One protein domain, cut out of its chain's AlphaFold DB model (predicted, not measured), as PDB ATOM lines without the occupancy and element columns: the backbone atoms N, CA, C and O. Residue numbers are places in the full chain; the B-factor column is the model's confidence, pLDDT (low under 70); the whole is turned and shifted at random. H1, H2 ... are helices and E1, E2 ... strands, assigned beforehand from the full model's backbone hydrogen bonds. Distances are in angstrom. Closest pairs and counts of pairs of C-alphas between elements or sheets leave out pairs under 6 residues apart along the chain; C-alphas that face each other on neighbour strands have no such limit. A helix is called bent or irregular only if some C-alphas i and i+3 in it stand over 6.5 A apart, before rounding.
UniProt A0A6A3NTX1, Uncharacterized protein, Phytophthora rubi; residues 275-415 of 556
ATOM      1  N   PRO A 275     192.686 192.290 156.461       83.56
ATOM      2  CA  PRO A 275     192.744 191.855 157.855       83.56
ATOM      3  C   PRO A 275     192.977 193.057 158.784       83.56
ATOM      4  O   PRO A 275     193.682 193.987 158.422       83.56
ATOM      5  N   GLY A 276     192.326 193.091 159.948       87.44
ATOM      6  CA  GLY A 276     192.474 194.204 160.898       87.44
ATOM      7  C   GLY A 276     191.719 195.502 160.564       87.44
ATOM      8  O   GLY A 276     191.655 196.381 161.416       87.44
ATOM      9  N   LYS A 277     191.050 195.642 159.399       90.94
ATOM     10  CA  LYS A 277     190.285 196.877 159.078       90.94
ATOM     11  C   LYS A 277     189.248 197.246 160.141       90.94
ATOM     12  O   LYS A 277     189.053 198.419 160.425       90.94
ATOM     13  N   ARG A 278     188.587 196.255 160.749       92.75
ATOM     14  CA  ARG A 278     187.642 196.499 161.852       92.75
ATOM     15  C   ARG A 278     188.332 197.207 163.021       92.75
ATOM     16  O   ARG A 278     187.784 198.174 163.541       92.75
ATOM     17  N   ASP A 279     189.502 196.713 163.401       93.94
ATOM     18  CA  ASP A 279     190.240 197.176 164.571       93.94
ATOM     19  C   ASP A 279     190.827 198.565 164.308       93.94
ATOM     20  O   ASP A 279     190.730 199.436 165.165       93.94
ATOM     21  N   MET A 280     191.298 198.829 163.082       94.25
ATOM     22  CA  MET A 280     191.722 200.169 162.652       94.25
ATOM     23  C   MET A 280     190.574 201.186 162.698       94.25
ATOM     24  O   MET A 280     190.749 202.283 163.222       94.25
ATOM     25  N   VAL A 281     189.372 200.815 162.234       94.12
ATOM     26  CA  VAL A 281     188.184 201.684 162.328       94.12
ATOM     27  C   VAL A 281     187.805 201.956 163.789       94.12
ATOM     28  O   VAL A 281     187.467 203.086 164.141       94.12
ATOM     29  N   GLN A 282     187.859 200.940 164.654       94.50
ATOM     30  CA  GLN A 282     187.590 201.108 166.085       94.50
ATOM     31  C   GLN A 282     188.642 201.993 166.760       94.50
ATOM     32  O   GLN A 282     188.282 202.857 167.556       94.50
ATOM     33  N   ALA A 283     189.923 201.805 166.435       93.44
ATOM     34  CA  ALA A 283     191.016 202.617 166.952       93.44
ATOM     35  C   ALA A 283     190.847 204.085 166.541       93.44
ATOM     36  O   ALA A 283     190.887 204.967 167.395       93.44
ATOM     37  N   LEU A 284     190.539 204.344 165.266       92.31
ATOM     38  CA  LEU A 284     190.261 205.692 164.776       92.31
ATOM     39  C   LEU A 284     189.009 206.296 165.436       92.31
ATOM     40  O   LEU A 284     189.014 207.464 165.806       92.31
ATOM     41  N   GLY A 285     187.964 205.498 165.673       91.31
ATOM     42  CA  GLY A 285     186.781 205.931 166.421       91.31
ATOM     43  C   GLY A 285     187.075 206.293 167.879       91.31
ATOM     44  O   GLY A 285     186.486 207.232 168.408       91.31
ATOM     45  N   ARG A 286     188.017 205.597 168.528       90.50
ATOM     46  CA  ARG A 286     188.476 205.931 169.886       90.50
ATOM     47  C   ARG A 286     189.276 207.233 169.930       90.50
ATOM     48  O   ARG A 286     189.290 207.870 170.978       90.50
ATOM     49  N   MET A 287     189.873 207.681 168.825       87.06
ATOM     50  CA  MET A 287     190.552 208.984 168.783       87.06
ATOM     51  C   MET A 287     189.602 210.144 169.077       87.06
ATOM     52  O   MET A 287     190.033 211.110 169.698       87.06
ATOM     53  N   GLU A 288     188.313 210.029 168.729       83.31
ATOM     54  CA  GLU A 288     187.322 211.058 169.073       83.31
ATOM     55  C   GLU A 288     187.146 211.241 170.594       83.31
ATOM     56  O   GLU A 288     186.679 212.291 171.035       83.31
ATOM     57  N   TYR A 289     187.506 210.235 171.401       83.12
ATOM     58  CA  TYR A 289     187.519 210.334 172.861       83.12
ATOM     59  C   TYR A 289     188.765 211.074 173.368       83.12
ATOM     60  O   TYR A 289     188.650 211.937 174.229       83.12
ATOM     61  N   PHE A 290     189.944 210.767 172.814       83.19
ATOM     62  CA  PHE A 290     191.223 211.296 173.306       83.19
ATOM     63  C   PHE A 290     191.590 212.678 172.754       83.19
ATOM     64  O   PHE A 290     192.155 213.491 173.475       83.19
ATOM     65  N   LYS A 291     191.295 212.950 171.479       84.62
ATOM     66  CA  LYS A 291     191.654 214.203 170.790       84.62
ATOM     67  C   LYS A 291     190.474 215.162 170.604       84.62
ATOM     68  O   LYS A 291     190.635 216.221 170.004       84.62
ATOM     69  N   GLY A 292     189.295 214.790 171.099       83.94
ATOM     70  CA  GLY A 292     188.046 215.510 170.866       83.94
ATOM     71  C   GLY A 292     187.301 215.033 169.617       83.94
ATOM     72  O   GLY A 292     187.829 214.328 168.758       83.94
ATOM     73  N   LYS A 293     186.019 215.393 169.523       85.25
ATOM     74  CA  LYS A 293     185.141 214.957 168.428       85.25
ATOM     75  C   LYS A 293     185.415 215.756 167.159       85.25
ATOM     76  O   LYS A 293     185.706 216.943 167.235       85.25
ATOM     77  N   VAL A 294     185.169 215.145 165.997       88.31
ATOM     78  CA  VAL A 294     185.039 215.887 164.732       88.31
ATOM     79  C   VAL A 294     183.986 216.979 164.902       88.31
ATOM     80  O   VAL A 294     182.808 216.679 165.165       88.31
ATOM     81  N   GLU A 295     184.408 218.232 164.750       90.75
ATOM     82  CA  GLU A 295     183.529 219.386 164.897       90.75
ATOM     83  C   GLU A 295     182.690 219.546 163.634       90.75
ATOM     84  O   GLU A 295     183.191 219.495 162.509       90.75
ATOM     85  N   LEU A 296     181.385 219.710 163.841       94.75
ATOM     86  CA  LEU A 296     180.380 219.767 162.789       94.75
ATOM     87  C   LEU A 296     179.595 221.070 162.942       94.75
ATOM     88  O   LEU A 296     178.712 221.154 163.795       94.75
ATOM     89  N   GLN A 297     179.898 222.073 162.117       95.56
ATOM     90  CA  GLN A 297     179.229 223.375 162.166       95.56
ATOM     91  C   GLN A 297     178.343 223.583 160.935       95.56
ATOM     92  O   GLN A 297     178.816 223.608 159.800       95.56
ATOM     93  N   TRP A 298     177.042 223.772 161.154       96.19
ATOM     94  CA  TRP A 298     176.090 224.042 160.078       96.19
ATOM     95  C   TRP A 298     175.997 225.534 159.754       96.19
ATOM     96  O   TRP A 298     175.862 226.369 160.643       96.19
ATOM     97  N   ARG A 299     175.995 225.850 158.457       93.94
ATOM     98  CA  ARG A 299     175.674 227.158 157.877       93.94
ATOM     99  C   ARG A 299     174.689 226.950 156.726       93.94
ATOM    100  O   ARG A 299     175.070 226.586 155.610       93.94
ATOM    101  N   GLY A 300     173.396 227.104 157.014       91.06
ATOM    102  CA  GLY A 300     172.321 226.793 156.068       91.06
ATOM    103  C   GLY A 300     172.357 225.325 155.623       91.06
ATOM    104  O   GLY A 300     172.183 224.417 156.436       91.06
ATOM    105  N   ARG A 301     172.596 225.089 154.325       94.31
ATOM    106  CA  ARG A 301     172.740 223.738 153.738       94.31
ATOM    107  C   ARG A 301     174.173 223.192 153.765       94.31
ATOM    108  O   ARG A 301     174.385 222.053 153.351       94.31
ATOM    109  N   ARG A 302     175.150 223.988 154.207       96.44
ATOM    110  CA  ARG A 302     176.563 223.604 154.262       96.44
ATOM    111  C   ARG A 302     176.940 223.174 155.674       96.44
ATOM    112  O   ARG A 302     176.566 223.821 156.646       96.44
ATOM    113  N   LEU A 303     177.699 222.100 155.766       97.25
ATOM    114  CA  LEU A 303     178.294 221.568 156.974       97.25
ATOM    115  C   LEU A 303     179.811 221.720 156.852       97.25
ATOM    116  O   LEU A 303     180.432 221.108 155.986       97.25
ATOM    117  N   LEU A 304     180.384 222.549 157.714       96.81
ATOM    118  CA  LEU A 304     181.822 222.668 157.902       96.81
ATOM    119  C   LEU A 304     182.276 221.531 158.820       96.81
ATOM    120  O   LEU A 304     181.704 221.336 159.896       96.81
ATOM    121  N   VAL A 305     183.273 220.775 158.373       95.75
ATOM    122  CA  VAL A 305     183.799 219.596 159.064       95.75
ATOM    123  C   VAL A 305     185.264 219.843 159.399       95.75
ATOM    124  O   VAL A 305     186.109 219.894 158.500       95.75
ATOM    125  N   ASN A 306     185.568 219.963 160.690       92.12
ATOM    126  CA  ASN A 306     186.943 220.022 161.175       92.12
ATOM    127  C   ASN A 306     187.426 218.607 161.510       92.12
ATOM    128  O   ASN A 306     186.978 217.997 162.483       92.12
ATOM    129  N   MET A 307     188.334 218.085 160.687       91.19
ATOM    130  CA  MET A 307     188.839 216.714 160.794       91.19
ATOM    131  C   MET A 307     190.135 216.600 161.606       91.19
ATOM    132  O   MET A 307     190.598 215.481 161.820       91.19
ATOM    133  N   ARG A 308     190.706 217.715 162.092       88.12
ATOM    134  CA  ARG A 308     191.970 217.725 162.858       88.12
ATOM    135  C   ARG A 308     192.023 216.680 163.982       88.12
ATOM    136  O   ARG A 308     193.049 216.010 164.079       88.12
ATOM    137  N   PRO A 309     190.953 216.448 164.774       86.94
ATOM    138  CA  PRO A 309     190.993 215.446 165.841       86.94
ATOM    139  C   PRO A 309     191.198 214.002 165.357       86.94
ATOM    140  O   PRO A 309     191.711 213.169 166.101       86.94
ATOM    141  N   MET A 310     190.829 213.695 164.108       85.50
ATOM    142  CA  MET A 310     191.037 212.374 163.505       85.50
ATOM    143  C   MET A 310     192.425 212.210 162.879       85.50
ATOM    144  O   MET A 310     192.830 211.084 162.614       85.50
ATOM    145  N   MET A 311     193.154 213.302 162.634       88.75
ATOM    146  CA  MET A 311     194.442 213.275 161.940       88.75
ATOM    147  C   MET A 311     195.613 212.892 162.866       88.75
ATOM    148  O   MET A 311     195.541 212.952 164.104       88.75
ATOM    149  N   GLY A 312     196.726 212.498 162.243       89.31
ATOM    150  CA  GLY A 312     197.984 212.119 162.890       89.31
ATOM    151  C   GLY A 312     198.378 210.666 162.624       89.31
ATOM    152  O   GLY A 312     197.743 209.972 161.831       89.31
ATOM    153  N   SER A 313     199.392 210.194 163.353       91.38
ATOM    154  CA  SER A 313     200.090 208.926 163.092       91.38
ATOM    155  C   SER A 313     199.180 207.708 162.918       91.38
ATOM    156  O   SER A 313     199.385 206.933 161.991       91.38
ATOM    157  N   LEU A 314     198.144 207.545 163.751       91.94
ATOM    158  CA  LEU A 314     197.206 206.423 163.625       91.94
ATOM    159  C   LEU A 314     196.421 206.467 162.302       91.94
ATOM    160  O   LEU A 314     196.238 205.441 161.649       91.94
ATOM    161  N   CYS A 315     195.957 207.654 161.904       93.06
ATOM    162  CA  CYS A 315     195.250 207.852 160.641       93.06
ATOM    163  C   CYS A 315     196.190 207.624 159.454       93.06
ATOM    164  O   CYS A 315     195.818 206.938 158.505       93.06
ATOM    165  N   ASP A 316     197.422 208.128 159.529       94.62
ATOM    166  CA  ASP A 316     198.428 207.940 158.483       94.62
ATOM    167  C   ASP A 316     198.847 206.479 158.336       94.62
ATOM    168  O   ASP A 316     198.946 205.979 157.214       94.62
ATOM    169  N   GLN A 317     199.012 205.760 159.449       94.75
ATOM    170  CA  GLN A 317     199.290 204.328 159.442       94.75
ATOM    171  C   GLN A 317     198.118 203.544 158.850       94.75
ATOM    172  O   GLN A 317     198.341 202.635 158.049       94.75
ATOM    173  N   TYR A 318     196.875 203.906 159.186       94.44
ATOM    174  CA  TYR A 318     195.699 203.275 158.594       94.44
ATOM    175  C   TYR A 318     195.668 203.511 157.073       94.44
ATOM    176  O   TYR A 318     195.608 202.551 156.300       94.44
ATOM    177  N   ILE A 319     195.805 204.763 156.623       93.94
ATOM    178  CA  ILE A 319     195.836 205.092 155.193       93.94
ATOM    179  C   ILE A 319     196.968 204.338 154.482       93.94
ATOM    180  O   ILE A 319     196.723 203.726 153.446       93.94
ATOM    181  N   SER A 320     198.179 204.345 155.044       93.50
ATOM    182  CA  SER A 320     199.343 203.647 154.489       93.50
ATOM    183  C   SER A 320     199.090 202.145 154.360       93.50
ATOM    184  O   SER A 320     199.288 201.576 153.292       93.50
ATOM    185  N   THR A 321     198.527 201.517 155.398       92.56
ATOM    186  CA  THR A 321     198.198 200.083 155.393       92.56
ATOM    187  C   THR A 321     197.208 199.734 154.280       92.56
ATOM    188  O   THR A 321     197.387 198.733 153.582       92.56
ATOM    189  N   GLU A 322     196.166 200.549 154.077       91.00
ATOM    190  CA  GLU A 322     195.234 200.314 152.973       91.00
ATOM    191  C   GLU A 322     195.884 200.555 151.608       91.00
ATOM    192  O   GLU A 322     195.656 199.760 150.698       91.00
ATOM    193  N   ILE A 323     196.730 201.581 151.470       90.00
ATOM    194  CA  ILE A 323     197.456 201.849 150.222       90.00
ATOM    195  C   ILE A 323     198.385 200.683 149.868       90.00
ATOM    196  O   ILE A 323     198.367 200.200 148.738       90.00
ATOM    197  N   THR A 324     199.142 200.156 150.831       89.31
ATOM    198  CA  THR A 324     199.999 198.982 150.618       89.31
ATOM    199  C   THR A 324     199.183 197.755 150.207       89.31
ATOM    200  O   THR A 324     199.603 196.991 149.337       89.31
ATOM    201  N   ALA A 325     198.006 197.557 150.804       85.75
ATOM    202  CA  ALA A 325     197.179 196.384 150.543       85.75
ATOM    203  C   ALA A 325     196.340 196.473 149.257       85.75
ATOM    204  O   ALA A 325     195.987 195.439 148.676       85.75
ATOM    205  N   HIS A 326     195.932 197.674 148.851       84.69
ATOM    206  CA  HIS A 326     194.904 197.879 147.828       84.69
ATOM    207  C   HIS A 326     195.320 198.814 146.693       84.69
ATOM    208  O   HIS A 326     194.618 198.844 145.687       84.69
ATOM    209  N   GLY A 327     196.449 199.512 146.809       87.69
ATOM    210  CA  GLY A 327     196.897 200.537 145.868       87.69
ATOM    211  C   GLY A 327     196.309 201.915 146.173       87.69
ATOM    212  O   GLY A 327     195.948 202.220 147.306       87.69
ATOM    213  N   THR A 328     196.220 202.778 145.168       87.50
ATOM    214  CA  THR A 328     195.822 204.181 145.364       87.50
ATOM    215  C   THR A 328     194.323 204.299 145.626       87.50
ATOM    216  O   THR A 328     193.525 203.707 144.915       87.50
ATOM    217  N   PHE A 329     193.895 205.078 146.618       89.44
ATOM    218  CA  PHE A 329     192.467 205.343 146.829       89.44
ATOM    219  C   PHE A 329     191.972 206.459 145.903       89.44
ATOM    220  O   PHE A 329     192.525 207.558 145.919       89.44
ATOM    221  N   ILE A 330     190.899 206.214 145.153       89.06
ATOM    222  CA  ILE A 330     190.283 207.211 144.272       89.06
ATOM    223  C   ILE A 330     189.146 207.903 145.030       89.06
ATOM    224  O   ILE A 330     187.983 207.492 144.978       89.06
ATOM    225  N   THR A 331     189.490 208.971 145.756       89.31
ATOM    226  CA  THR A 331     188.534 209.797 146.521       89.31
ATOM    227  C   THR A 331     187.409 210.339 145.647       89.31
ATOM    228  O   THR A 331     186.259 210.404 146.087       89.31
ATOM    229  N   GLU A 332     187.720 210.664 144.393       88.88
ATOM    230  CA  GLU A 332     186.770 211.187 143.424       88.88
ATOM    231  C   GLU A 332     185.596 210.233 143.136       88.88
ATOM    232  O   GLU A 332     184.503 210.671 142.774       88.88
ATOM    233  N   TRP A 333     185.792 208.925 143.300       90.94
ATOM    234  CA  TRP A 333     184.779 207.925 142.961       90.94
ATOM    235  C   TRP A 333     183.845 207.598 144.126       90.94
ATOM    236  O   TRP A 333     182.779 207.012 143.925       90.94
ATOM    237  N   LEU A 334     184.186 208.043 145.338       92.56
ATOM    238  CA  LEU A 334     183.368 207.863 146.535       92.56
ATOM    239  C   LEU A 334     181.923 208.391 146.406       92.56
ATOM    240  O   LEU A 334     181.015 207.699 146.874       92.56
ATOM    241  N   PRO A 335     181.644 209.534 145.745       93.62
ATOM    242  CA  PRO A 335     180.279 209.999 145.506       93.62
ATOM    243  C   PRO A 335     179.399 208.994 144.738       93.62
ATOM    244  O   PRO A 335     178.179 209.029 144.867       93.62
ATOM    245  N   TYR A 336     179.973 208.071 143.962       92.69
ATOM    246  CA  TYR A 336     179.206 207.107 143.162       92.69
ATOM    247  C   TYR A 336     178.850 205.828 143.923       92.69
ATOM    248  O   TYR A 336     178.134 204.978 143.394       92.69
ATOM    249  N   VAL A 337     179.321 205.669 145.160       92.31
ATOM    250  CA  VAL A 337     179.026 204.484 145.969       92.31
ATOM    251  C   VAL A 337     177.522 204.318 146.167       92.31
ATOM    252  O   VAL A 337     176.830 205.262 146.551       92.31
ATOM    253  N   ASP A 338     177.035 203.098 145.950       90.81
ATOM    254  CA  ASP A 338     175.640 202.742 146.183       90.81
ATOM    255  C   ASP A 338     175.363 202.570 147.681       90.81
ATOM    256  O   ASP A 338     175.975 201.753 148.383       90.81
ATOM    257  N   LEU A 339     174.396 203.339 148.182       90.81
ATOM    258  CA  LEU A 339     174.097 203.419 149.610       90.81
ATOM    259  C   LEU A 339     173.415 202.154 150.150       90.81
ATOM    260  O   LEU A 339     173.412 201.936 151.366       90.81
ATOM    261  N   ALA A 340     172.833 201.322 149.281       85.31
ATOM    262  CA  ALA A 340     172.138 200.094 149.665       85.31
ATOM    263  C   ALA A 340     173.078 198.881 149.782       85.31
ATOM    264  O   ALA A 340     172.866 197.987 150.616       85.31
ATOM    265  N   THR A 341     174.136 198.840 148.980       82.31
ATOM    266  CA  THR A 341     175.071 197.713 148.897       82.31
ATOM    267  C   THR A 341     176.350 197.953 149.683       82.31
ATOM    268  O   THR A 341     176.871 196.988 150.255       82.31
ATOM    269  N   VAL A 342     176.798 199.204 149.852       88.12
ATOM    270  CA  VAL A 342     177.982 199.493 150.667       88.12
ATOM    271  C   VAL A 342     177.797 198.997 152.105       88.12
ATOM    272  O   VAL A 342     176.704 199.008 152.687       88.12
ATOM    273  N   ARG A 343     178.876 198.469 152.677       88.50
ATOM    274  CA  ARG A 343     178.922 197.960 154.050       88.50
ATOM    275  C   ARG A 343     180.087 198.620 154.755       88.50
ATOM    276  O   ARG A 343     181.220 198.418 154.334       88.50
ATOM    277  N   LEU A 344     179.801 199.347 155.827       91.88
ATOM    278  CA  LEU A 344     180.763 200.162 156.567       91.88
ATOM    279  C   LEU A 344     180.829 199.697 158.024       91.88
ATOM    280  O   LEU A 344     179.855 199.157 158.545       91.88
ATOM    281  N   TYR A 345     181.971 199.879 158.677       93.62
ATOM    282  CA  TYR A 345     182.126 199.663 160.110       93.62
ATOM    283  C   TYR A 345     181.760 200.933 160.879       93.62
ATOM    284  O   TYR A 345     182.203 202.028 160.558       93.62
ATOM    285  N   THR A 346     180.965 200.790 161.927       93.94
ATOM    286  CA  THR A 346     180.780 201.840 162.937       93.94
ATOM    287  C   THR A 346     182.018 201.956 163.831       93.94
ATOM    288  O   THR A 346     182.848 201.048 163.850       93.94
ATOM    289  N   ALA A 347     182.104 203.010 164.649       92.12
ATOM    290  CA  ALA A 347     183.165 203.173 165.652       92.12
ATOM    291  C   ALA A 347     183.262 201.998 166.651       92.12
ATOM    292  O   ALA A 347     184.316 201.754 167.224       92.12
ATOM    293  N   THR A 348     182.185 201.223 166.838       91.75
ATOM    294  CA  THR A 348     182.183 200.008 167.673       91.75
ATOM    295  C   THR A 348     182.557 198.743 166.896       91.75
ATOM    296  O   THR A 348     182.580 197.647 167.455       91.75
ATOM    297  N   GLY A 349     182.860 198.853 165.601       90.62
ATOM    298  CA  GLY A 349     183.212 197.736 164.724       90.62
ATOM    299  C   GLY A 349     182.015 196.930 164.207       90.62
ATOM    300  O   GLY A 349     182.209 195.920 163.529       90.62
ATOM    301  N   ARG A 350     180.770 197.348 164.488       92.19
ATOM    302  CA  ARG A 350     179.567 196.741 163.890       92.19
ATOM    303  C   ARG A 350     179.464 197.124 162.417       92.19
ATOM    304  O   ARG A 350     179.637 198.295 162.087       92.19
ATOM    305  N   VAL A 351     179.115 196.165 161.557       90.50
ATOM    306  CA  VAL A 351     178.822 196.442 160.146       90.50
ATOM    307  C   VAL A 351     177.415 197.018 159.990       90.50
ATOM    308  O   VAL A 351     176.446 196.468 160.513       90.50
ATOM    309  N   VAL A 352     177.307 198.095 159.222       91.88
ATOM    310  CA  VAL A 352     176.068 198.816 158.917       91.88
ATOM    311  C   VAL A 352     175.964 199.115 157.423       91.88
ATOM    312  O   VAL A 352     176.956 199.098 156.688       91.88
ATOM    313  N   THR A 353     174.741 199.398 156.982       91.38
ATOM    314  CA  THR A 353     174.434 199.903 155.642       91.38
ATOM    315  C   THR A 353     173.862 201.312 155.787       91.38
ATOM    316  O   THR A 353     172.980 201.502 156.630       91.38
ATOM    317  N   PRO A 354     174.290 202.300 154.985       93.62
ATOM    318  CA  PRO A 354     173.764 203.658 155.083       93.62
ATOM    319  C   PRO A 354     172.236 203.746 154.989       93.62
ATOM    320  O   PRO A 354     171.622 204.428 155.806       93.62
ATOM    321  N   THR A 355     171.600 203.000 154.080       92.50
ATOM    322  CA  THR A 355     170.129 202.974 153.954       92.50
ATOM    323  C   THR A 355     169.411 202.413 155.180       92.50
ATOM    324  O   THR A 355     168.278 202.800 155.442       92.50
ATOM    325  N   SER A 356     170.038 201.539 155.976       90.94
ATOM    326  CA  SER A 356     169.418 201.027 157.205       90.94
ATOM    327  C   SER A 356     169.630 201.955 158.402       90.94
ATOM    328  O   SER A 356     168.724 202.106 159.223       90.94
ATOM    329  N   GLN A 357     170.790 202.612 158.493       93.00
ATOM    330  CA  GLN A 357     171.152 203.484 159.617       93.00
ATOM    331  C   GLN A 357     170.643 204.931 159.465       93.00
ATOM    332  O   GLN A 357     170.283 205.590 160.450       93.00
ATOM    333  N   PHE A 358     170.578 205.430 158.229       94.62
ATOM    334  CA  PHE A 358     170.241 206.813 157.893       94.62
ATOM    335  C   PHE A 358     169.005 206.906 156.982       94.62
ATOM    336  O   PHE A 358     168.966 207.734 156.078       94.62
ATOM    337  N   LYS A 359     167.962 206.109 157.267       91.81
ATOM    338  CA  LYS A 359     166.690 206.036 156.506       91.81
ATOM    339  C   LYS A 359     166.040 207.385 156.156       91.81
ATOM    340  O   LYS A 359     165.319 207.472 155.177       91.81
ATOM    341  N   LEU A 360     166.276 208.425 156.962       92.50
ATOM    342  CA  LEU A 360     165.740 209.772 156.728       92.50
ATOM    343  C   LEU A 360     166.361 210.464 155.500       92.50
ATOM    344  O   LEU A 360     165.743 211.358 154.937       92.50
ATOM    345  N   ILE A 361     167.593 210.100 155.136       93.75
ATOM    346  CA  ILE A 361     168.374 210.775 154.087       93.75
ATOM    347  C   ILE A 361     168.878 209.825 152.997       93.75
ATOM    348  O   ILE A 361     169.267 210.301 151.940       93.75
ATOM    349  N   CYS A 362     168.872 208.512 153.241       93.12
ATOM    350  CA  CYS A 362     169.339 207.502 152.297       93.12
ATOM    351  C   CYS A 362     168.204 206.537 151.946       93.12
ATOM    352  O   CYS A 362     167.714 205.820 152.824       93.12
ATOM    353  N   THR A 363     167.856 206.442 150.665       88.12
ATOM    354  CA  THR A 363     166.913 205.446 150.134       88.12
ATOM    355  C   THR A 363     167.616 204.444 149.211       88.12
ATOM    356  O   THR A 363     168.639 204.777 148.612       88.12
ATOM    357  N   PRO A 364     167.106 203.206 149.063       84.88
ATOM    358  CA  PRO A 364     167.609 202.277 148.050       84.88
ATOM    359  C   PRO A 364     167.568 202.884 146.638       84.88
ATOM    360  O   PRO A 364     166.637 203.619 146.317       84.88
ATOM    361  N   GLY A 365     168.574 202.583 145.811       80.38
ATOM    362  CA  GLY A 365     168.702 203.141 144.457       80.38
ATOM    363  C   GLY A 365     169.278 204.564 144.398       80.38
ATOM    364  O   GLY A 365     169.224 205.185 143.337       80.38
ATOM    365  N   GLN A 366     169.791 205.087 145.520       89.19
ATOM    366  CA  GLN A 366     170.579 206.320 145.574       89.19
ATOM    367  C   GLN A 366     172.071 206.027 145.740       89.19
ATOM    368  O   GLN A 366     172.477 205.132 146.491       89.19
ATOM    369  N   GLN A 367     172.878 206.864 145.103       92.81
ATOM    370  CA  GLN A 367     174.311 206.972 145.333       92.81
ATOM    371  C   GLN A 367     174.600 208.054 146.379       92.81
ATOM    372  O   GLN A 367     173.757 208.899 146.686       92.81
ATOM    373  N   LEU A 368     175.816 208.069 146.924       94.94
ATOM    374  CA  LEU A 368     176.218 209.079 147.906       94.94
ATOM    375  C   LEU A 368     176.069 210.521 147.377       94.94
ATOM    376  O   LEU A 368     175.614 211.400 148.113       94.94
ATOM    377  N   ARG A 369     176.375 210.734 146.091       93.31
ATOM    378  CA  ARG A 369     176.243 212.014 145.376       93.31
ATOM    379  C   ARG A 369     174.817 212.542 145.288       93.31
ATOM    380  O   ARG A 369     174.653 213.719 145.012       93.31
ATOM    381  N   ASP A 370     173.807 211.701 145.505       93.31
ATOM    382  CA  ASP A 370     172.402 212.123 145.502       93.31
ATOM    383  C   ASP A 370     171.986 212.710 146.863       93.31
ATOM    384  O   ASP A 370     170.929 213.327 146.992       93.31
ATOM    385  N   VAL A 371     172.813 212.515 147.897       95.50
ATOM    386  CA  VAL A 371     172.535 212.925 149.281       95.50
ATOM    387  C   VAL A 371     173.422 214.096 149.695       95.50
ATOM    388  O   VAL A 371     172.947 215.056 150.314       95.50
ATOM    389  N   ILE A 372     174.710 214.024 149.355       96.25
ATOM    390  CA  ILE A 372     175.712 215.026 149.706       96.25
ATOM    391  C   ILE A 372     176.717 215.250 148.577       96.25
ATOM    392  O   ILE A 372     177.031 214.352 147.803       96.25
ATOM    393  N   HIS A 373     177.291 216.444 148.565       94.62
ATOM    394  CA  HIS A 373     178.493 216.790 147.809       94.62
ATOM    395  C   HIS A 373     179.507 217.425 148.766       94.62
ATOM    396  O   HIS A 373     179.093 218.014 149.766       94.62
ATOM    397  N   TRP A 374     180.810 217.342 148.503       95.31
ATOM    398  CA  TRP A 374     181.808 217.997 149.349       95.31
ATOM    399  C   TRP A 374     182.933 218.643 148.547       95.31
ATOM    400  O   TRP A 374     183.162 218.328 147.387       95.31
ATOM    401  N   LYS A 375     183.621 219.581 149.196       94.31
ATOM    402  CA  LYS A 375     184.890 220.147 148.740       94.31
ATOM    403  C   LYS A 375     185.870 220.180 149.902       94.31
ATOM    404  O   LYS A 375     185.458 220.363 151.050       94.31
ATOM    405  N   TRP A 376     187.149 220.032 149.595       93.69
ATOM    406  CA  TRP A 376     188.226 220.236 150.553       93.69
ATOM    407  C   TRP A 376     188.492 221.730 150.718       93.69
ATOM    408  O   TRP A 376     188.426 222.488 149.754       93.69
ATOM    409  N   THR A 377     188.751 222.152 151.950       90.56
ATOM    410  CA  THR A 377     189.198 223.517 152.258       90.56
ATOM    411  C   THR A 377     190.715 223.557 152.345       90.56
ATOM    412  O   THR A 377     191.308 222.572 152.787       90.56
ATOM    413  N   ASP A 378     191.323 224.713 152.087       83.19
ATOM    414  CA  ASP A 378     192.775 224.900 152.234       83.19
ATOM    415  C   ASP A 378     193.276 224.609 153.660       83.19
ATOM    416  O   ASP A 378     194.381 224.113 153.848       83.19
ATOM    417  N   ASN A 379     192.414 224.777 154.666       78.44
ATOM    418  CA  ASN A 379     192.738 224.544 156.078       78.44
ATOM    419  C   ASN A 379     192.685 223.057 156.501       78.44
ATOM    420  O   ASN A 379     192.707 222.760 157.698       78.44
ATOM    421  N   GLY A 380     192.549 222.122 155.550       75.81
ATOM    422  CA  GLY A 380     192.510 220.674 155.812       75.81
ATOM    423  C   GLY A 380     191.161 220.119 156.300       75.81
ATOM    424  O   GLY A 380     191.095 218.986 156.770       75.81
ATOM    425  N   GLY A 381     190.080 220.901 156.216       89.12
ATOM    426  CA  GLY A 381     188.699 220.482 156.493       89.12
ATOM    427  C   GLY A 381     187.883 220.122 155.243       89.12
ATOM    428  O   GLY A 381     188.367 220.188 154.110       89.12
ATOM    429  N   LEU A 382     186.608 219.772 155.454       94.94
ATOM    430  CA  LEU A 382     185.618 219.586 154.382       94.94
ATOM    431  C   LEU A 382     184.469 220.588 154.512       94.94
ATOM    432  O   LEU A 382     183.984 220.860 155.612       94.94
ATOM    433  N   VAL A 383     183.961 221.056 153.373       96.31
ATOM    434  CA  VAL A 383     182.647 221.699 153.272       96.31
ATOM    435  C   VAL A 383     181.697 220.740 152.578       96.31
ATOM    436  O   VAL A 383     181.790 220.524 151.373       96.31
ATOM    437  N   VAL A 384     180.763 220.179 153.337       97.25
ATOM    438  CA  VAL A 384     179.753 219.241 152.844       97.25
ATOM    439  C   VAL A 384     178.460 219.998 152.568       97.25
ATOM    440  O   VAL A 384     177.928 220.672 153.440       97.25
ATOM    441  N   THR A 385     177.914 219.886 151.365       97.06
ATOM    442  CA  THR A 385     176.618 220.456 150.982       97.06
ATOM    443  C   THR A 385     175.556 219.363 151.005       97.06
ATOM    444  O   THR A 385     175.681 218.355 150.310       97.06
ATOM    445  N   ALA A 386     174.499 219.569 151.789       96.62
ATOM    446  CA  ALA A 386     173.324 218.706 151.807       96.62
ATOM    447  C   ALA A 386     172.440 218.950 150.574       96.62
ATOM    448  O   ALA A 386     172.053 220.092 150.315       96.62
ATOM    449  N   LEU A 387     172.062 217.882 149.866       95.56
ATOM    450  CA  LEU A 387     171.220 217.958 148.661       95.56
ATOM    451  C   LEU A 387     169.726 217.732 148.941       95.56
ATOM    452  O   LEU A 387     168.886 217.829 148.049       95.56
ATOM    453  N   ALA A 388     169.367 217.477 150.201       90.38
ATOM    454  CA  ALA A 388     167.976 217.372 150.619       90.38
ATOM    455  C   ALA A 388     167.225 218.698 150.392       90.38
ATOM    456  O   ALA A 388     167.704 219.770 150.769       90.38
ATOM    457  N   ARG A 389     165.992 218.618 149.864       86.50
ATOM    458  CA  ARG A 389     165.130 219.795 149.621       86.50
ATOM    459  C   ARG A 389     164.974 220.669 150.876       86.50
ATOM    460  O   ARG A 389     165.096 221.892 150.798       86.50
ATOM    461  N   LYS A 390     164.768 220.035 152.038       90.12
ATOM    462  CA  LYS A 390     164.652 220.684 153.353       90.12
ATOM    463  C   LYS A 390     165.701 220.126 154.318       90.12
ATOM    464  O   LYS A 390     165.710 218.933 154.609       90.12
ATOM    465  N   VAL A 391     166.553 221.001 154.852       92.50
ATOM    466  CA  VAL A 391     167.633 220.644 155.789       92.50
ATOM    467  C   VAL A 391     167.196 220.974 157.218       92.50
ATOM    468  O   VAL A 391     167.545 222.004 157.782       92.50
ATOM    469  N   SER A 392     166.360 220.110 157.792       94.88
ATOM    470  CA  SER A 392     165.904 220.224 159.184       94.88
ATOM    471  C   SER A 392     166.967 219.730 160.179       94.88
ATOM    472  O   SER A 392     167.867 218.977 159.806       94.88
ATOM    473  N   LYS A 393     166.850 220.072 161.474       95.19
ATOM    474  CA  LYS A 393     167.766 219.573 162.528       95.19
ATOM    475  C   LYS A 393     167.925 218.032 162.528       95.19
ATOM    476  O   LYS A 393     169.043 217.547 162.710       95.19
ATOM    477  N   PRO A 394     166.869 217.213 162.325       96.19
ATOM    478  CA  PRO A 394     167.024 215.766 162.137       96.19
ATOM    479  C   PRO A 394     167.873 215.373 160.919       96.19
ATOM    480  O   PRO A 394     168.739 214.508 161.043       96.19
ATOM    481  N   VAL A 395     167.665 216.020 159.767       95.25
ATOM    482  CA  VAL A 395     168.457 215.788 158.543       95.25
ATOM    483  C   VAL A 395     169.921 216.146 158.787       95.25
ATOM    484  O   VAL A 395     170.803 215.341 158.498       95.25
ATOM    485  N   GLN A 396     170.177 217.293 159.418       96.06
ATOM    486  CA  GLN A 396     171.518 217.739 159.796       96.06
ATOM    487  C   GLN A 396     172.255 216.707 160.661       96.06
ATOM    488  O   GLN A 396     173.396 216.349 160.366       96.06
ATOM    489  N   ARG A 397     171.589 216.162 161.690       95.62
ATOM    490  CA  ARG A 397     172.152 215.099 162.543       95.62
ATOM    491  C   ARG A 397     172.484 213.835 161.751       95.62
ATOM    492  O   ARG A 397     173.527 213.226 161.980       95.62
ATOM    493  N   LYS A 398     171.612 213.427 160.824       96.31
ATOM    494  CA  LYS A 398     171.829 212.228 160.001       96.31
ATOM    495  C   LYS A 398     172.973 212.415 159.006       96.31
ATOM    496  O   LYS A 398     173.782 211.503 158.882       96.31
ATOM    497  N   ILE A 399     173.094 213.587 158.385       96.69
ATOM    498  CA  ILE A 399     174.220 213.912 157.497       96.69
ATOM    499  C   ILE A 399     175.530 213.954 158.286       96.69
ATOM    500  O   ILE A 399     176.501 213.330 157.873       96.69
ATOM    501  N   GLY A 400     175.550 214.602 159.455       96.12
ATOM    502  CA  GLY A 400     176.729 214.609 160.324       96.12
ATOM    503  C   GLY A 400     177.179 213.199 160.725       96.12
ATOM    504  O   GLY A 400     178.362 212.875 160.655       96.12
ATOM    505  N   GLY A 401     176.227 212.326 161.072       95.75
ATOM    506  CA  GLY A 401     176.507 210.917 161.354       95.75
ATOM    507  C   GLY A 401     177.018 210.134 160.141       95.75
ATOM    508  O   GLY A 401     177.917 209.307 160.294       95.75
ATOM    509  N   LEU A 402     176.487 210.402 158.943       96.81
ATOM    510  CA  LEU A 402     176.956 209.790 157.699       96.81
ATOM    511  C   LEU A 402     178.398 210.208 157.382       96.81
ATOM    512  O   LEU A 402     179.215 209.342 157.085       96.81
ATOM    513  N   ILE A 403     178.732 211.495 157.508       96.44
ATOM    514  CA  ILE A 403     180.100 211.993 157.300       96.44
ATOM    515  C   ILE A 403     181.081 211.340 158.267       96.44
ATOM    516  O   ILE A 403     182.103 210.827 157.826       96.44
ATOM    517  N   ARG A 404     180.754 211.267 159.563       94.69
ATOM    518  CA  ARG A 404     181.604 210.559 160.534       94.69
ATOM    519  C   ARG A 404     181.798 209.092 160.159       94.69
ATOM    520  O   ARG A 404     182.916 208.593 160.203       94.69
ATOM    521  N   LEU A 405     180.736 208.404 159.735       95.44
ATOM    522  CA  LEU A 405     180.844 207.017 159.281       95.44
ATOM    523  C   LEU A 405     181.776 206.880 158.064       95.44
ATOM    524  O   LEU A 405     182.554 205.927 158.007       95.44
ATOM    525  N   LEU A 406     181.716 207.817 157.112       95.50
ATOM    526  CA  LEU A 406     182.603 207.836 155.948       95.50
ATOM    527  C   LEU A 406     184.056 208.083 156.354       95.50
ATOM    528  O   LEU A 406     184.906 207.288 155.969       95.50
ATOM    529  N   LEU A 407     184.332 209.095 157.182       94.50
ATOM    530  CA  LEU A 407     185.685 209.404 157.663       94.50
ATOM    531  C   LEU A 407     186.322 208.226 158.407       94.50
ATOM    532  O   LEU A 407     187.506 207.957 158.245       94.50
ATOM    533  N   LEU A 408     185.528 207.487 159.185       94.56
ATOM    534  CA  LEU A 408     186.010 206.305 159.892       94.56
ATOM    535  C   LEU A 408     186.420 205.165 158.952       94.56
ATOM    536  O   LEU A 408     187.340 204.426 159.274       94.56
ATOM    537  N   ASN A 409     185.732 204.989 157.821       94.31
ATOM    538  CA  ASN A 409     185.968 203.870 156.895       94.31
ATOM    539  C   ASN A 409     186.883 204.208 155.719       94.31
ATOM    540  O   ASN A 409     187.405 203.283 155.085       94.31
ATOM    541  N   TYR A 410     186.990 205.502 155.422       94.12
ATOM    542  CA  TYR A 410     187.745 206.099 154.332       94.12
ATOM    543  C   TYR A 410     188.513 207.318 154.865       94.12
ATOM    544  O   TYR A 410     188.198 208.460 154.505       94.12
ATOM    545  N   PRO A 411     189.509 207.106 155.747       93.56
ATOM    546  CA  PRO A 411     190.321 208.191 156.301       93.56
ATOM    547  C   PRO A 411     191.064 208.986 155.221       93.56
ATOM    548  O   PRO A 411     191.478 210.107 155.464       93.56
ATOM    549  N   GLN A 412     191.172 208.471 153.994       93.62
ATOM    550  CA  GLN A 412     191.739 209.180 152.845       93.62
ATOM    551  C   GLN A 412     191.033 210.510 152.553       93.62
ATOM    552  O   GLN A 412     191.637 211.393 151.956       93.62
ATOM    553  N   LEU A 413     189.787 210.687 153.010       93.44
ATOM    554  CA  LEU A 413     189.080 211.965 152.950       93.44
ATOM    555  C   LEU A 413     189.768 213.094 153.737       93.44
ATOM    556  O   LEU A 413     189.501 214.258 153.445       93.44
ATOM    557  N   THR A 414     190.654 212.787 154.692       91.12
ATOM    558  CA  THR A 414     191.448 213.803 155.401       91.12
ATOM    559  C   THR A 414     192.578 214.379 154.548       91.12
ATOM    560  O   THR A 414     193.155 215.399 154.915       91.12
ATOM    561  N   ARG A 415     192.908 213.744 153.416       89.38
ATOM    562  CA  ARG A 415     193.864 214.262 152.431       89.38
ATOM    563  C   ARG A 415     193.111 215.067 151.378       89.38
ATOM    564  O   ARG A 415     191.991 214.708 151.019       89.38
TER     565      ARG A 415
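What this domain is: This is residues 275 to 415 of the 556 residues of an uncharacterized protein of Phytophthora rubi (UniProt A0A6A3NTX1). A strongly twisted four-stranded sheet has the long helix H5 lying slantwise over one face, and loops with the short helix H4 cover the side of H5 away from the sheet. Near the last residues of H5, H1 and H2 stand side by side, running opposite ways, and the short H6 packs on H2. The printed part has 141 residues, with six named helices and four named strands in the order H1 E1 E2 H2 H3 H4 E3 E4 H5 H6; the sheet, E1 E2 E4 E3, is antiparallel, and the class is mixed, helices and strands. It is compact, with a radius of gyration of the C-alphas of 14.4 A, and spans 40 by 32 by 26 A.

How they stand to each other: H1, residues 277 to 290, touches H2, residues 313 to 326, with its residues 280 to 284 alone; the closest C-alphas, of Met 280 and Tyr 318, are 6.5 A apart, at a shallow tilt of 16 degrees, opposite ways. With residues 281 to 285 alone, H1 touches H5, residues 393 to 409, at a steep tilt of 57 degrees; the closest C-alphas, of Val 281 and Leu 408, are 5.7 A apart. E1, residues 295 to 299, and E2, residues 302 to 306, form a hairpin, with N 299 and O 302 at 2.8 A. E3, residues 372 to 376, and E4, residues 382 to 386, form another, with N 385 and O 373 at 2.7 A. E2 and E4 are antiparallel neighbours, with N 303 and O 384 at 2.7 A. H5 makes two layers with this sheet, helix on one face, at a height over the sheet of 9.3 A, over E2 and E4, slantwise to the strands at 42 degrees to E2 on the local plane. H3, residues 331 to 336, is not on the sheet; its closest C-alpha to E3 is that of Pro 335, 7.4 A from that of His 373. H4, residues 354 to 357, is close to but not clearly touching H5, with the closest C-alphas, of Pro 354 and Leu 402, 7.4 A apart. H6, residues 411 to 414, touches H2, with the closest C-alphas, of Ile 319 and Gln 412, 6.2 A apart, and only grazes the sheet with residues 413 to 414. Every O i to N i+4 pair is within hydrogen-bond range in H2 and H5, against 8 of 10 in H1 and 0 of 2 in H3, where 2 of 3 O i to N i+3 pairs are; H4 and H6 are too short for an i+4 pair.

Where its parts are: H1 begins at C-alpha 277, (190.285, 196.877, 159.078), and is 20.3 A long; H2 is 19.5 A and H5 24.7 A. H3 is only just irregular, with C-alphas 332 and 335 6.9 A apart. H6 ends at C-alpha 414, (191.448, 213.803, 155.401).

The domain as a whole: The C-alphas of Thr 324 and Lys 390, the two farthest apart, are 41.6 A apart. The printed part has no cut. The links H3 to H4 and H4 to E3 are long, 17 and 14 residues; residues 344 to 345 pair with 351 to 352, antiparallel. The mean pLDDT of the printed part is 91.6, and no printed residue is under 70.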